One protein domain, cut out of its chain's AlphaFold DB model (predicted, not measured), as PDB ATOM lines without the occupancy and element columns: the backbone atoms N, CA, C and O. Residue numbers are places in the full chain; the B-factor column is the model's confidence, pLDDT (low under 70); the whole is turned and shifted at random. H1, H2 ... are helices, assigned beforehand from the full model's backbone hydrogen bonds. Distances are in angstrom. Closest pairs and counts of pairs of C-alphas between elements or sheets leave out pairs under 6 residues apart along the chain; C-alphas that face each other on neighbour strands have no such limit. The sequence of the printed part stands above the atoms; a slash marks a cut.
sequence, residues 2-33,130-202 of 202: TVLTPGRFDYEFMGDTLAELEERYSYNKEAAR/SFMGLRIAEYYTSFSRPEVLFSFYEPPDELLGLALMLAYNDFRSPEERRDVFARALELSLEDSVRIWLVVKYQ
ATOM      1  N   THR A   2      19.539  30.567  36.763       92.25
ATOM      2  CA  THR A   2      18.202  31.160  36.929       92.25
ATOM      3  C   THR A   2      18.008  31.731  38.333       92.25
ATOM      4  O   THR A   2      18.880  31.638  39.197       92.25
ATOM      5  N   VAL A   3      16.831  32.307  38.563       91.94
ATOM      6  CA  VAL A   3      16.399  32.815  39.866       91.94
ATOM      7  C   VAL A   3      16.090  31.714  40.894       91.94
ATOM      8  O   VAL A   3      15.892  31.999  42.079       91.94
ATOM      9  N   LEU A   4      16.025  30.451  40.459       93.38
ATOM     10  CA  LEU A   4      15.729  29.325  41.337       93.38
ATOM     11  C   LEU A   4      16.947  28.971  42.185       93.38
ATOM     12  O   LEU A   4      18.072  28.875  41.705       93.38
ATOM     13  N   THR A   5      16.710  28.783  43.479       90.81
ATOM     14  CA  THR A   5      17.749  28.463  44.457       90.81
ATOM     15  C   THR A   5      17.814  26.948  44.641       90.81
ATOM     16  O   THR A   5      16.779  26.358  44.955       90.81
ATOM     17  N   PRO A   6      18.988  26.307  44.503       90.12
ATOM     18  CA  PRO A   6      19.095  24.867  44.698       90.12
ATOM     19  C   PRO A   6      18.671  24.402  46.097       90.12
ATOM     20  O   PRO A   6      18.727  25.147  47.082       90.12
ATOM     21  N   GLY A   7      18.228  23.145  46.176       88.31
ATOM     22  CA  GLY A   7      17.673  22.552  47.397       88.31
ATOM     23  C   GLY A   7      16.316  23.137  47.803       88.31
ATOM     24  O   GLY A   7      15.936  23.064  48.970       88.31
ATOM     25  N   ARG A   8      15.608  23.789  46.871       90.31
ATOM     26  CA  ARG A   8      14.206  24.201  47.021       90.31
ATOM     27  C   ARG A   8      13.329  23.387  46.087       90.31
ATOM     28  O   ARG A   8      13.780  22.989  45.015       90.31
ATOM     29  N   PHE A   9      12.064  23.217  46.474       94.19
ATOM     30  CA  PHE A   9      11.103  22.426  45.708       94.19
ATOM     31  C   PHE A   9      11.054  22.846  44.238       94.19
ATOM     32  O   PHE A   9      11.217  21.991  43.384       94.19
ATOM     33  N   ASP A  10      10.905  24.137  43.923       94.81
ATOM     34  CA  ASP A  10      10.818  24.563  42.517       94.81
ATOM     35  C   ASP A  10      12.104  24.340  41.720       94.81
ATOM     36  O   ASP A  10      12.034  24.079  40.524       94.81
ATOM     37  N   TYR A  11      13.273  24.399  42.357       94.12
ATOM     38  CA  TYR A  11      14.521  24.062  41.677       94.12
ATOM     39  C   TYR A  11      14.548  22.579  41.290       94.12
ATOM     40  O   TYR A  11      14.874  22.236  40.160       94.12
ATOM     41  N   GLU A  12      14.165  21.699  42.216       94.94
ATOM     42  CA  GLU A  12      14.102  20.254  41.968       94.94
ATOM     43  C   GLU A  12      12.988  19.902  40.974       94.94
ATOM     44  O   GLU A  12      13.183  19.111  40.055       94.94
ATOM     45  N   PHE A  13      11.829  20.541  41.120       95.56
ATOM     46  CA  PHE A  13      10.657  20.345  40.276       95.56
ATOM     47  C   PHE A  13      10.904  20.760  38.824       95.56
ATOM     48  O   PHE A  13      10.359  20.134  37.917       95.56
ATOM     49  N   MET A  14      11.744  21.775  38.599       97.31
ATOM     50  CA  MET A  14      12.122  22.269  37.272       97.31
ATOM     51  C   MET A  14      13.446  21.679  36.761       97.31
ATOM     52  O   MET A  14      13.999  22.204  35.799       97.31
ATOM     53  N   GLY A  15      13.961  20.606  37.376       97.00
ATOM     54  CA  GLY A  15      15.310  20.085  37.119       97.00
ATOM     55  C   GLY A  15      15.648  19.861  35.641       97.00
ATOM     56  O   GLY A  15      16.692  20.326  35.190       97.00
ATOM     57  N   ASP A  16      14.756  19.228  34.873       97.31
ATOM     58  CA  ASP A  16      14.990  18.971  33.440       97.31
ATOM     59  C   ASP A  16      15.075  20.279  32.637       97.31
ATOM     60  O   ASP A  16      16.003  20.477  31.859       97.31
ATOM     61  N   THR A  17      14.153  21.215  32.888       97.81
ATOM     62  CA  THR A  17      14.154  22.538  32.249       97.81
ATOM     63  C   THR A  17      15.410  23.327  32.606       97.81
ATOM     64  O   THR A  17      15.999  23.974  31.747       97.81
ATOM     65  N   LEU A  18      15.841  23.282  33.868       97.19
ATOM     66  CA  LEU A  18      17.067  23.951  34.294       97.19
ATOM     67  C   LEU A  18      18.292  23.359  33.598       97.19
ATOM     68  O   LEU A  18      19.118  24.131  33.126       97.19
ATOM     69  N   ALA A  19      18.382  22.034  33.474       97.00
ATOM     70  CA  ALA A  19      19.484  21.376  32.776       97.00
ATOM     71  C   ALA A  19      19.536  21.757  31.286       97.00
ATOM     72  O   ALA A  19      20.605  22.071  30.767       97.00
ATOM     73  N   GLU A  20      18.388  21.790  30.604       97.38
ATOM     74  CA  GLU A  20      18.302  22.224  29.202       97.38
ATOM     75  C   GLU A  20      18.730  23.685  29.018       97.38
ATOM     76  O   GLU A  20      19.470  24.010  28.085       97.38
ATOM     77  N   LEU A  21      18.281  24.572  29.910       97.12
ATOM     78  CA  LEU A  21      18.667  25.979  29.875       97.12
ATOM     79  C   LEU A  21      20.163  26.144  30.186       97.12
ATOM     80  O   LEU A  21      20.833  26.916  29.506       97.12
ATOM     81  N   GLU A  22      20.698  25.431  31.179       95.00
ATOM     82  CA  GLU A  22      22.116  25.498  31.564       95.00
ATOM     83  C   GLU A  22      23.047  25.042  30.442       95.00
ATOM     84  O   GLU A  22      24.083  25.668  30.228       95.00
ATOM     85  N   GLU A  23      22.659  24.017  29.685       96.00
ATOM     86  CA  GLU A  23      23.388  23.607  28.485       96.00
ATOM     87  C   GLU A  23      23.336  24.704  27.410       96.00
ATOM     88  O   GLU A  23      24.371  25.104  26.869       96.00
ATOM     89  N   ARG A  24      22.136  25.242  27.137       95.50
ATOM     90  CA  ARG A  24      21.904  26.262  26.097       95.50
ATOM     91  C   ARG A  24      22.696  27.549  26.337       95.50
ATOM     92  O   ARG A  24      23.225  28.116  25.388       95.50
ATOM     93  N   TYR A  25      22.758  28.009  27.583       94.31
ATOM     94  CA  TYR A  25      23.405  29.266  27.979       94.31
ATOM     95  C   TYR A  25      24.731  29.033  28.719       94.31
ATOM     96  O   TYR A  25      25.192  29.883  29.487       94.31
ATOM     97  N   SER A  26      25.350  27.874  28.497       94.44
ATOM     98  CA  SER A  26      26.682  27.577  29.009       94.44
ATOM     99  C   SER A  26      27.706  28.608  28.516       94.44
ATOM    100  O   SER A  26      27.584  29.199  27.441       94.44
ATOM    101  N   TYR A  27      28.726  28.864  29.337       94.62
ATOM    102  CA  TYR A  27      29.743  29.861  29.021       94.62
ATOM    103  C   TYR A  27      30.468  29.526  27.709       94.62
ATOM    104  O   TYR A  27      31.115  28.483  27.597       94.62
ATOM    105  N   ASN A  28      30.408  30.447  26.747       96.69
ATOM    106  CA  ASN A  28      31.072  30.325  25.455       96.69
ATOM    107  C   ASN A  28      31.570  31.701  24.987       96.69
ATOM    108  O   ASN A  28      30.800  32.540  24.513       96.69
ATOM    109  N   LYS A  29      32.873  31.940  25.149       96.44
ATOM    110  CA  LYS A  29      33.497  33.237  24.865       96.44
ATOM    111  C   LYS A  29      33.536  33.547  23.374       96.44
ATOM    112  O   LYS A  29      33.358  34.695  22.978       96.44
ATOM    113  N   GLU A  30      33.788  32.538  22.553       97.31
ATOM    114  CA  GLU A  30      33.842  32.659  21.102       97.31
ATOM    115  C   GLU A  30      32.473  33.063  20.548       97.31
ATOM    116  O   GLU A  30      32.388  34.063  19.837       97.31
ATOM    117  N   ALA A  31      31.404  32.380  20.964       96.75
ATOM    118  CA  ALA A  31      30.039  32.731  20.577       96.75
ATOM    119  C   ALA A  31      29.648  34.135  21.068       96.75
ATOM    120  O   ALA A  31      29.076  34.918  20.312       96.75
ATOM    121  N   ALA A  32      30.007  34.495  22.307       96.50
ATOM    122  CA  ALA A  32      29.773  35.842  22.826       96.50
ATOM    123  C   ALA A  32      30.491  36.910  21.986       96.50
ATOM    124  O   ALA A  32      29.892  37.927  21.643       96.50
ATOM    125  N   ARG A  33      31.756  36.672  21.604       97.38
ATOM    126  CA  ARG A  33      32.515  37.579  20.732       97.38
ATOM    127  C   ARG A  33      31.846  37.732  19.369       97.38
ATOM    128  O   ARG A  33      31.781  38.855  18.880       97.38
ATOM    129  N   SER A 130      10.065  27.454  49.379       83.81
ATOM    130  CA  SER A 130       9.990  26.257  48.530       83.81
ATOM    131  C   SER A 130       9.314  26.548  47.187       83.81
ATOM    132  O   SER A 130       9.723  25.998  46.168       83.81
ATOM    133  N   PHE A 131       8.340  27.467  47.181       89.38
ATOM    134  CA  PHE A 131       7.669  27.957  45.979       89.38
ATOM    135  C   PHE A 131       8.214  29.339  45.603       89.38
ATOM    136  O   PHE A 131       8.038  30.320  46.324       89.38
ATOM    137  N   MET A 132       8.911  29.400  44.479       93.19
ATOM    138  CA  MET A 132       9.685  30.525  43.978       93.19
ATOM    139  C   MET A 132       9.066  31.183  42.736       93.19
ATOM    140  O   MET A 132       9.667  32.112  42.214       93.19
ATOM    141  N   GLY A 133       7.877  30.769  42.281       93.94
ATOM    142  CA  GLY A 133       7.196  31.359  41.112       93.94
ATOM    143  C   GLY A 133       7.112  32.892  41.142       93.94
ATOM    144  O   GLY A 133       7.470  33.551  40.169       93.94
ATOM    145  N   LEU A 134       6.766  33.471  42.300       94.06
ATOM    146  CA  LEU A 134       6.733  34.925  42.525       94.06
ATOM    147  C   LEU A 134       8.049  35.633  42.152       94.06
ATOM    148  O   LEU A 134       8.045  36.814  41.808       94.06
ATOM    149  N   ARG A 135       9.187  34.931  42.203       94.25
ATOM    150  CA  ARG A 135      10.487  35.513  41.873       94.25
ATOM    151  C   ARG A 135      10.573  35.977  40.421       94.25
ATOM    152  O   ARG A 135      11.323  36.909  40.164       94.25
ATOM    153  N   ILE A 136       9.807  35.394  39.498       96.62
ATOM    154  CA  ILE A 136       9.757  35.901  38.123       96.62
ATOM    155  C   ILE A 136       9.211  37.336  38.118       96.62
ATOM    156  O   ILE A 136       9.880  38.246  37.634       96.62
ATOM    157  N   ALA A 137       8.072  37.573  38.776       96.19
ATOM    158  CA  ALA A 137       7.504  38.914  38.904       96.19
ATOM    159  C   ALA A 137       8.426  39.874  39.677       96.19
ATOM    160  O   ALA A 137       8.609  41.017  39.261       96.19
ATOM    161  N   GLU A 138       9.058  39.417  40.765       94.50
ATOM    162  CA  GLU A 138       9.993  40.241  41.548       94.50
ATOM    163  C   GLU A 138      11.218  40.702  40.764       94.50
ATOM    164  O   GLU A 138      11.772  41.747  41.083       94.50
ATOM    165  N   TYR A 139      11.703  39.910  39.813       95.12
ATOM    166  CA  TYR A 139      13.031  40.129  39.256       95.12
ATOM    167  C   TYR A 139      13.053  40.519  37.787       95.12
ATOM    168  O   TYR A 139      14.080  41.048  37.368       95.12
ATOM    169  N   TYR A 140      11.966  40.312  37.053       96.31
ATOM    170  CA  TYR A 140      11.909  40.531  35.607       96.31
ATOM    171  C   TYR A 140      10.751  41.442  35.191       96.31
ATOM    172  O   TYR A 140      10.464  41.579  34.012       96.31
ATOM    173  N   THR A 141      10.052  42.063  36.147       95.88
ATOM    174  CA  THR A 141       8.918  42.946  35.842       95.88
ATOM    175  C   THR A 141       8.915  44.181  36.735       95.88
ATOM    176  O   THR A 141       9.512  44.183  37.815       95.88
ATOM    177  N   SER A 142       8.159  45.196  36.324       93.75
ATOM    178  CA  SER A 142       7.868  46.398  37.112       93.75
ATOM    179  C   SER A 142       6.798  46.193  38.193       93.75
ATOM    180  O   SER A 142       6.477  47.115  38.940       93.75
ATOM    181  N   PHE A 143       6.232  44.989  38.313       89.69
ATOM    182  CA  PHE A 143       5.035  44.749  39.119       89.69
ATOM    183  C   PHE A 143       5.290  44.701  40.635       89.69
ATOM    184  O   PHE A 143       4.421  45.052  41.428       89.69
ATOM    185  N   SER A 144       6.450  44.196  41.061       88.25
ATOM    186  CA  SER A 144       6.629  43.714  42.443       88.25
ATOM    187  C   SER A 144       7.628  44.498  43.290       88.25
ATOM    188  O   SER A 144       7.581  44.412  44.518       88.25
ATOM    189  N   ARG A 145       8.569  45.213  42.670       92.88
ATOM    190  CA  ARG A 145       9.705  45.831  43.362       92.88
ATOM    191  C   ARG A 145       9.585  47.355  43.389       92.88
ATOM    192  O   ARG A 145       9.263  47.932  42.356       92.88
ATOM    193  N   PRO A 146       9.805  48.001  44.550       93.88
ATOM    194  CA  PRO A 146       9.680  49.451  44.675       93.88
ATOM    195  C   PRO A 146      10.907  50.223  44.174       93.88
ATOM    196  O   PRO A 146      10.818  51.439  44.029       93.88
ATOM    197  N   GLU A 147      12.056  49.566  43.980       95.56
ATOM    198  CA  GLU A 147      13.267  50.240  43.521       95.56
ATOM    199  C   GLU A 147      13.058  50.807  42.104       95.56
ATOM    200  O   GLU A 147      12.497  50.142  41.229       95.56
ATOM    201  N   VAL A 148      13.525  52.040  41.880       96.31
ATOM    202  CA  VAL A 148      13.296  52.827  40.655       96.31
ATOM    203  C   VAL A 148      13.664  52.042  39.399       96.31
ATOM    204  O   VAL A 148      12.872  52.018  38.461       96.31
ATOM    205  N   LEU A 149      14.793  51.326  39.407       95.62
ATOM    206  CA  LEU A 149      15.237  50.485  38.288       95.62
ATOM    207  C   LEU A 149      14.131  49.567  37.748       95.62
ATOM    208  O   LEU A 149      13.944  49.478  36.539       95.62
ATOM    209  N   PHE A 150      13.387  48.890  38.624       95.56
ATOM    210  CA  PHE A 150      12.401  47.900  38.185       95.56
ATOM    211  C   PHE A 150      11.210  48.554  37.486       95.56
ATOM    212  O   PHE A 150      10.595  47.923  36.634       95.56
ATOM    213  N   SER A 151      10.907  49.823  37.782       95.50
ATOM    214  CA  SER A 151       9.844  50.558  37.085       95.50
ATOM    215  C   SER A 151      10.140  50.798  35.600       95.50
ATOM    216  O   SER A 151       9.207  51.033  34.839       95.50
ATOM    217  N   PHE A 152      11.408  50.674  35.187       95.31
ATOM    218  CA  PHE A 152      11.856  50.781  33.795       95.31
ATOM    219  C   PHE A 152      11.913  49.438  33.061       95.31
ATOM    220  O   PHE A 152      12.312  49.397  31.901       95.31
ATOM    221  N   TYR A 153      11.558  48.329  33.713       95.50
ATOM    222  CA  TYR A 153      11.513  47.035  33.041       95.50
ATOM    223  C   TYR A 153      10.277  46.944  32.144       95.50
ATOM    224  O   TYR A 153       9.145  47.058  32.621       95.50
ATOM    225  N   GLU A 154      10.516  46.673  30.863       95.38
ATOM    226  CA  GLU A 154       9.502  46.477  29.823       95.38
ATOM    227  C   GLU A 154       9.573  45.037  29.280       95.38
ATOM    228  O   GLU A 154       9.957  44.830  28.128       95.38
ATOM    229  N   PRO A 155       9.261  44.014  30.102       96.62
ATOM    230  CA  PRO A 155       9.329  42.628  29.654       96.62
ATOM    231  C   PRO A 155       8.303  42.357  28.542       96.62
ATOM    232  O   PRO A 155       7.252  43.008  28.509       96.62
ATOM    233  N   PRO A 156       8.522  41.338  27.690       97.00
ATOM    234  CA  PRO A 156       7.517  40.896  26.728       97.00
ATOM    235  C   PRO A 156       6.164  40.604  27.395       97.00
ATOM    236  O   PRO A 156       6.121  40.021  28.482       97.00
ATOM    237  N   ASP A 157       5.057  40.923  26.715       97.69
ATOM    238  CA  ASP A 157       3.692  40.720  27.239       97.69
ATOM    239  C   ASP A 157       3.451  39.282  27.731       97.69
ATOM    240  O   ASP A 157       2.797  39.063  28.755       97.69
ATOM    241  N   GLU A 158       4.011  38.292  27.025       98.38
ATOM    242  CA  GLU A 158       3.947  36.881  27.422       98.38
ATOM    243  C   GLU A 158       4.639  36.653  28.774       98.38
ATOM    244  O   GLU A 158       4.047  36.061  29.678       98.38
ATOM    245  N   LEU A 159       5.858  37.176  28.955       98.38
ATOM    246  CA  LEU A 159       6.600  37.055  30.210       98.38
ATOM    247  C   LEU A 159       5.848  37.735  31.359       98.38
ATOM    248  O   LEU A 159       5.722  37.143  32.432       98.38
ATOM    249  N   LEU A 160       5.295  38.931  31.135       97.69
ATOM    250  CA  LEU A 160       4.497  39.633  32.141       97.69
ATOM    251  C   LEU A 160       3.262  38.818  32.555       97.69
ATOM    252  O   LEU A 160       3.001  38.662  33.750       97.69
ATOM    253  N   GLY A 161       2.524  38.260  31.592       98.00
ATOM    254  CA  GLY A 161       1.353  37.422  31.864       98.00
ATOM    255  C   GLY A 161       1.694  36.192  32.710       98.00
ATOM    256  O   GLY A 161       1.061  35.947  33.741       98.00
ATOM    257  N   LEU A 162       2.741  35.454  32.328       98.44
ATOM    258  CA  LEU A 162       3.195  34.264  33.056       98.44
ATOM    259  C   LEU A 162       3.734  34.614  34.451       98.44
ATOM    260  O   LEU A 162       3.464  33.901  35.422       98.44
ATOM    261  N   ALA A 163       4.447  35.735  34.582       97.88
ATOM    262  CA  ALA A 163       4.938  36.234  35.862       97.88
ATOM    263  C   ALA A 163       3.789  36.531  36.839       97.88
ATOM    264  O   ALA A 163       3.874  36.169  38.015       97.88
ATOM    265  N   LEU A 164       2.700  37.143  36.359       97.62
ATOM    266  CA  LEU A 164       1.509  37.410  37.167       97.62
ATOM    267  C   LEU A 164       0.785  36.115  37.560       97.62
ATOM    268  O   LEU A 164       0.425  35.963  38.728       97.62
ATOM    269  N   MET A 165       0.639  35.149  36.645       97.75
ATOM    270  CA  MET A 165       0.085  33.827  36.981       97.75
ATOM    271  C   MET A 165       0.890  33.146  38.098       97.75
ATOM    272  O   MET A 165       0.318  32.659  39.074       97.75
ATOM    273  N   LEU A 166       2.226  33.174  38.007       97.19
ATOM    274  CA  LEU A 166       3.131  32.641  39.032       97.19
ATOM    275  C   LEU A 166       3.049  33.397  40.362       97.19
ATOM    276  O   LEU A 166       3.113  32.770  41.419       97.19
ATOM    277  N   ALA A 167       2.895  34.722  40.328       95.75
ATOM    278  CA  ALA A 167       2.752  35.542  41.528       95.75
ATOM    279  C   ALA A 167       1.443  35.250  42.279       95.75
ATOM    280  O   ALA A 167       1.439  35.188  43.511       95.75
ATOM    281  N   TYR A 168       0.349  35.026  41.548       95.69
ATOM    282  CA  TYR A 168      -0.970  34.748  42.121       95.69
ATOM    283  C   TYR A 168      -1.271  33.259  42.325       95.69
ATOM    284  O   TYR A 168      -2.284  32.930  42.938       95.69
ATOM    285  N   ASN A 169      -0.377  32.368  41.887       94.88
ATOM    286  CA  ASN A 169      -0.592  30.920  41.849       94.88
ATOM    287  C   ASN A 169      -1.879  30.527  41.095       94.88
ATOM    288  O   ASN A 169      -2.609  29.636  41.533       94.88
ATOM    289  N   ASP A 170      -2.155  31.195  39.974       96.12
ATOM    290  CA  ASP A 170      -3.356  30.973  39.161       96.12
ATOM    291  C   ASP A 170      -3.150  29.814  38.176       96.12
ATOM    292  O   ASP A 170      -2.845  30.008  36.999       96.12
ATOM    293  N   PHE A 171      -3.260  28.591  38.698       96.12
ATOM    294  CA  PHE A 171      -3.076  27.349  37.948       96.12
ATOM    295  C   PHE A 171      -4.174  26.342  38.284       96.12
ATOM    296  O   PHE A 171      -4.630  26.237  39.424       96.12
ATOM    297  N   ARG A 172      -4.563  25.542  37.297       95.94
ATOM    298  CA  ARG A 172      -5.568  24.479  37.405       95.94
ATOM    299  C   ARG A 172      -4.941  23.137  37.761       95.94
ATOM    300  O   ARG A 172      -5.650  22.260  38.253       95.94
ATOM    301  N   SER A 173      -3.639  22.964  37.525       97.00
ATOM    302  CA  SER A 173      -2.901  21.760  37.907       97.00
ATOM    303  C   SER A 173      -1.395  22.009  38.114       97.00
ATOM    304  O   SER A 173      -0.865  23.036  37.677       97.00
ATOM    305  N   PRO A 174      -0.677  21.080  38.777       94.81
ATOM    306  CA  PRO A 174       0.783  21.126  38.878       94.81
ATOM    307  C   PRO A 174       1.502  21.087  37.522       94.81
ATOM    308  O   PRO A 174       2.555  21.705  37.384       94.81
ATOM    309  N   GLU A 175       0.948  20.383  36.534       97.12
ATOM    310  CA  GLU A 175       1.494  20.303  35.174       97.12
ATOM    311  C   GLU A 175       1.391  21.657  34.466       97.12
ATOM    312  O   GLU A 175       2.393  22.145  33.956       97.12
ATOM    313  N   GLU A 176       0.233  22.326  34.536       98.06
ATOM    314  CA  GLU A 176       0.078  23.683  33.989       98.06
ATOM    315  C   GLU A 176       1.050  24.660  34.658       98.06
ATOM    316  O   GLU A 176       1.700  25.461  33.986       98.06
ATOM    317  N   ARG A 177       1.210  24.561  35.985       97.44
ATOM    318  CA  ARG A 177       2.203  25.362  36.704       97.44
ATOM    319  C   ARG A 177       3.621  25.093  36.196       97.44
ATOM    320  O   ARG A 177       4.390  26.041  36.076       97.44
ATOM    321  N   ARG A 178       3.980  23.832  35.927       97.69
ATOM    322  CA  ARG A 178       5.302  23.461  35.395       97.69
ATOM    323  C   ARG A 178       5.532  24.083  34.022       97.69
ATOM    324  O   ARG A 178       6.574  24.699  33.829       97.69
ATOM    325  N   ASP A 179       4.562  23.976  33.120       98.19
ATOM    326  CA  ASP A 179       4.666  24.501  31.754       98.19
ATOM    327  C   ASP A 179       4.780  26.032  31.749       98.19
ATOM    328  O   ASP A 179       5.670  26.592  31.105       98.19
ATOM    329  N   VAL A 180       3.948  26.713  32.546       98.50
ATOM    330  CA  VAL A 180       4.030  28.170  32.733       98.50
ATOM    331  C   VAL A 180       5.390  28.571  33.293       98.50
ATOM    332  O   VAL A 180       6.003  29.525  32.810       98.50
ATOM    333  N   PHE A 181       5.893  27.849  34.296       98.25
ATOM    334  CA  PHE A 181       7.178  28.183  34.896       98.25
ATOM    335  C   PHE A 181       8.343  27.921  33.934       98.25
ATOM    336  O   PHE A 181       9.256  28.737  33.858       98.25
ATOM    337  N   ALA A 182       8.302  26.835  33.157       98.38
ATOM    338  CA  ALA A 182       9.319  26.546  32.152       98.38
ATOM    339  C   ALA A 182       9.412  27.672  31.117       98.38
ATOM    340  O   ALA A 182      10.496  28.211  30.888       98.38
ATOM    341  N   ARG A 183       8.264  28.088  30.565       98.50
ATOM    342  CA  ARG A 183       8.210  29.175  29.585       98.50
ATOM    343  C   ARG A 183       8.648  30.513  30.180       98.50
ATOM    344  O   ARG A 183       9.389  31.254  29.544       98.50
ATOM    345  N   ALA A 184       8.257  30.802  31.420       98.25
ATOM    346  CA  ALA A 184       8.689  32.009  32.114       98.25
ATOM    347  C   ALA A 184      10.208  32.040  32.356       98.25
ATOM    348  O   ALA A 184      10.819  33.098  32.220       98.25
ATOM    349  N   LEU A 185      10.829  30.905  32.703       98.06
ATOM    350  CA  LEU A 185      12.282  30.805  32.890       98.06
ATOM    351  C   LEU A 185      13.044  31.021  31.578       98.06
ATOM    352  O   LEU A 185      14.045  31.731  31.585       98.06
ATOM    353  N   GLU A 186      12.562  30.442  30.477       97.94
ATOM    354  CA  GLU A 186      13.131  30.651  29.140       97.94
ATOM    355  C   GLU A 186      13.059  32.129  28.739       97.94
ATOM    356  O   GLU A 186      14.092  32.749  28.495       97.94
ATOM    357  N   LEU A 187      11.866  32.727  28.788       98.06
ATOM    358  CA  LEU A 187      11.665  34.138  28.449       98.06
ATOM    359  C   LEU A 187      12.467  35.087  29.347       98.06
ATOM    360  O   LEU A 187      12.949  36.112  28.883       98.06
ATOM    361  N   SER A 188      12.651  34.742  30.624       97.12
ATOM    362  CA  SER A 188      13.479  35.528  31.550       97.12
ATOM    363  C   SER A 188      14.960  35.547  31.151       97.12
ATOM    364  O   SER A 188      15.664  36.513  31.450       97.12
ATOM    365  N   LEU A 189      15.456  34.476  30.521       96.31
ATOM    366  CA  LEU A 189      16.824  34.398  29.998       96.31
ATOM    367  C   LEU A 189      16.951  35.052  28.619       96.31
ATOM    368  O   LEU A 189      18.012  35.586  28.325       96.31
ATOM    369  N   GLU A 190      15.899  35.036  27.800       95.94
ATOM    370  CA  GLU A 190      15.857  35.762  26.522       95.94
ATOM    371  C   GLU A 190      15.805  37.284  26.728       95.94
ATOM    372  O   GLU A 190      16.564  38.010  26.092       95.94
ATOM    373  N   ASP A 191      14.968  37.761  27.654       95.31
ATOM    374  CA  ASP A 191      14.872  39.176  28.041       95.31
ATOM    375  C   ASP A 191      16.159  39.670  28.735       95.31
ATOM    376  O   ASP A 191      16.595  40.804  28.563       95.31
ATOM    377  N   SER A 192      16.819  38.784  29.490       93.44
ATOM    378  CA  SER A 192      18.190  38.936  29.998       93.44
ATOM    379  C   SER A 192      18.503  40.229  30.778       93.44
ATOM    380  O   SER A 192      19.677  40.569  30.960       93.44
ATOM    381  N   VAL A 193      17.509  40.908  31.364       94.31
ATOM    382  CA  VAL A 193      17.737  42.076  32.250       94.31
ATOM    383  C   VAL A 193      18.556  41.739  33.507       94.31
ATOM    384  O   VAL A 193      18.998  42.628  34.242       94.31
ATOM    385  N   ARG A 194      18.768  40.443  33.787       92.69
ATOM    386  CA  ARG A 194      19.622  39.945  34.869       92.69
ATOM    387  C   ARG A 194      20.227  38.580  34.547       92.69
ATOM    388  O   ARG A 194      19.526  37.672  34.116       92.69
ATOM    389  N   ILE A 195      21.497  38.407  34.919       94.19
ATOM    390  CA  ILE A 195      22.237  37.143  34.802       94.19
ATOM    391  C   ILE A 195      22.586  36.624  36.206       94.19
ATOM    392  O   ILE A 195      23.250  37.310  36.986       94.19
ATOM    393  N   TRP A 196      22.138  35.411  36.548       93.50
ATOM    394  CA  TRP A 196      22.399  34.793  37.856       93.50
ATOM    395  C   TRP A 196      23.640  33.905  37.819       93.50
ATOM    396  O   TRP A 196      23.649  32.866  37.159       93.50
ATOM    397  N   LEU A 197      24.659  34.286  38.589       92.00
ATOM    398  CA  LEU A 197      25.984  33.663  38.524       92.00
ATOM    399  C   LEU A 197      26.196  32.585  39.586       92.00
ATOM    400  O   LEU A 197      26.592  31.468  39.272       92.00
ATOM    401  N   VAL A 198      25.943  32.916  40.853       89.12
ATOM    402  CA  VAL A 198      26.286  32.050  41.986       89.12
ATOM    403  C   VAL A 198      25.213  32.097  43.064       89.12
ATOM    404  O   VAL A 198      24.595  33.134  43.307       89.12
ATOM    405  N   VAL A 199      25.035  30.969  43.747       86.06
ATOM    406  CA  VAL A 199      24.298  30.876  45.007       86.06
ATOM    407  C   VAL A 199      25.294  30.636  46.133       86.06
ATOM    408  O   VAL A 199      26.199  29.811  46.009       86.06
ATOM    409  N   LYS A 200      25.131  31.353  47.243       78.75
ATOM    410  CA  LYS A 200      25.909  31.109  48.456       78.75
ATOM    411  C   LYS A 200      25.072  30.288  49.427       78.75
ATOM    412  O   LYS A 200      24.009  30.740  49.851       78.75
ATOM    413  N   TYR A 201      25.567  29.111  49.789       68.56
ATOM    414  CA  TYR A 201      25.054  28.378  50.943       68.56
ATOM    415  C   TYR A 201      25.676  28.983  52.203       68.56
ATOM    416  O   TYR A 201      26.877  29.270  52.223       68.56
ATOM    417  N   GLN A 202      24.839  29.249  53.203       57.66
ATOM    418  CA  GLN A 202      25.295  29.574  54.553       57.66
ATOM    419  C   GLN A 202      25.553  28.290  55.332       57.66
ATOM    420  O   GLN A 202      24.784  27.326  55.119       57.66
TER     421      GLN A 202
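AT A GLANCE: This is residues 2 to 33 and 130 to 202 of the 202 residues of an uncharacterized protein of Firmicutes bacterium (UniProt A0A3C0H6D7). Three helices, H4, H6 and H7, pack together as a triangle and make the core, with the long H7 crossing H6 steeply. H2 runs beside H7 the same way, the short H1 sits before it at one end of the body, and H5 sits in a loop off the far end of H4; residues 26 to 33, with H3 at their end, stick out as a free arm. The printed part has 105 residues with seven named helices, H1 to H7 in order along the chain, and no named strand; the class is all helix. The whole is compact, with a radius of gyration of the C-alphas of 13.9 A, and spans 41 by 32 by 31 A.

HOW THE PARTS SIT: H1, residues 9 to 13, is close but not clearly touching to H2, residues 15 to 24; their closest C-alphas, those of Tyr 11 and Leu 18, are 7.8 A apart. H2 is close but not clearly touching to H7, residues 174 to 191: the closest C-alphas, those of Thr 17 and Ala 182, are 6.3 A apart, at a shallow tilt of 20 degrees, the same way. H3, residues 29 to 33, touches no helix. H4, residues 134 to 140, touches H6, residues 157 to 168, with the closest C-alphas, those of Leu 134 and Ala 167, 4.2 A apart, at a shallow tilt of 31 degrees, opposite ways. H7 touches H4 with residues 184 to 188 alone; the closest C-alphas, those of Tyr 140 and Ser 188, are 6.6 A apart, at a shallow tilt of 16 degrees, the same way. H6 and H7 touch at a steep tilt of 46 degrees, opposite ways, with the closest C-alphas, those of Leu 159 and Ala 184, 5.8 A apart. H5, residues 148 to 151, is close but not clearly touching to H4, with the closest C-alphas, those of Tyr 140 and Phe 150, 7.8 A apart. Every O i to N i+4 pair is within hydrogen-bond range in H1, H2, H3, H4, H6 and H7, and H5 is too short for such a pair.

IN THESE COORDINATES: H1 begins at C-alpha 9, (11.103, 22.426, 45.708), and is 5.8 A long from first to last C-alpha. H2 measures 14.3 A, H3 6.1 A, H4 10.3 A, H5 5.5 A and H6 16.7 A. H7, the longest helix with 18 residues, measures 25.3 A and ends at C-alpha 191, (14.872, 39.176, 28.041).

THE WHOLE: The C-alphas of Arg 33 and Arg 172, the two farthest apart, are 43.6 A apart. Residues 34 to 129 are not printed, and C-alphas 33 and 130 are 37.5 A apart across this cut. Of the links that are printed whole, H4 to H5 is short and the others are tight. The mean pLDDT of the printed part is 94.5, and residues 201 to 202 are under 70.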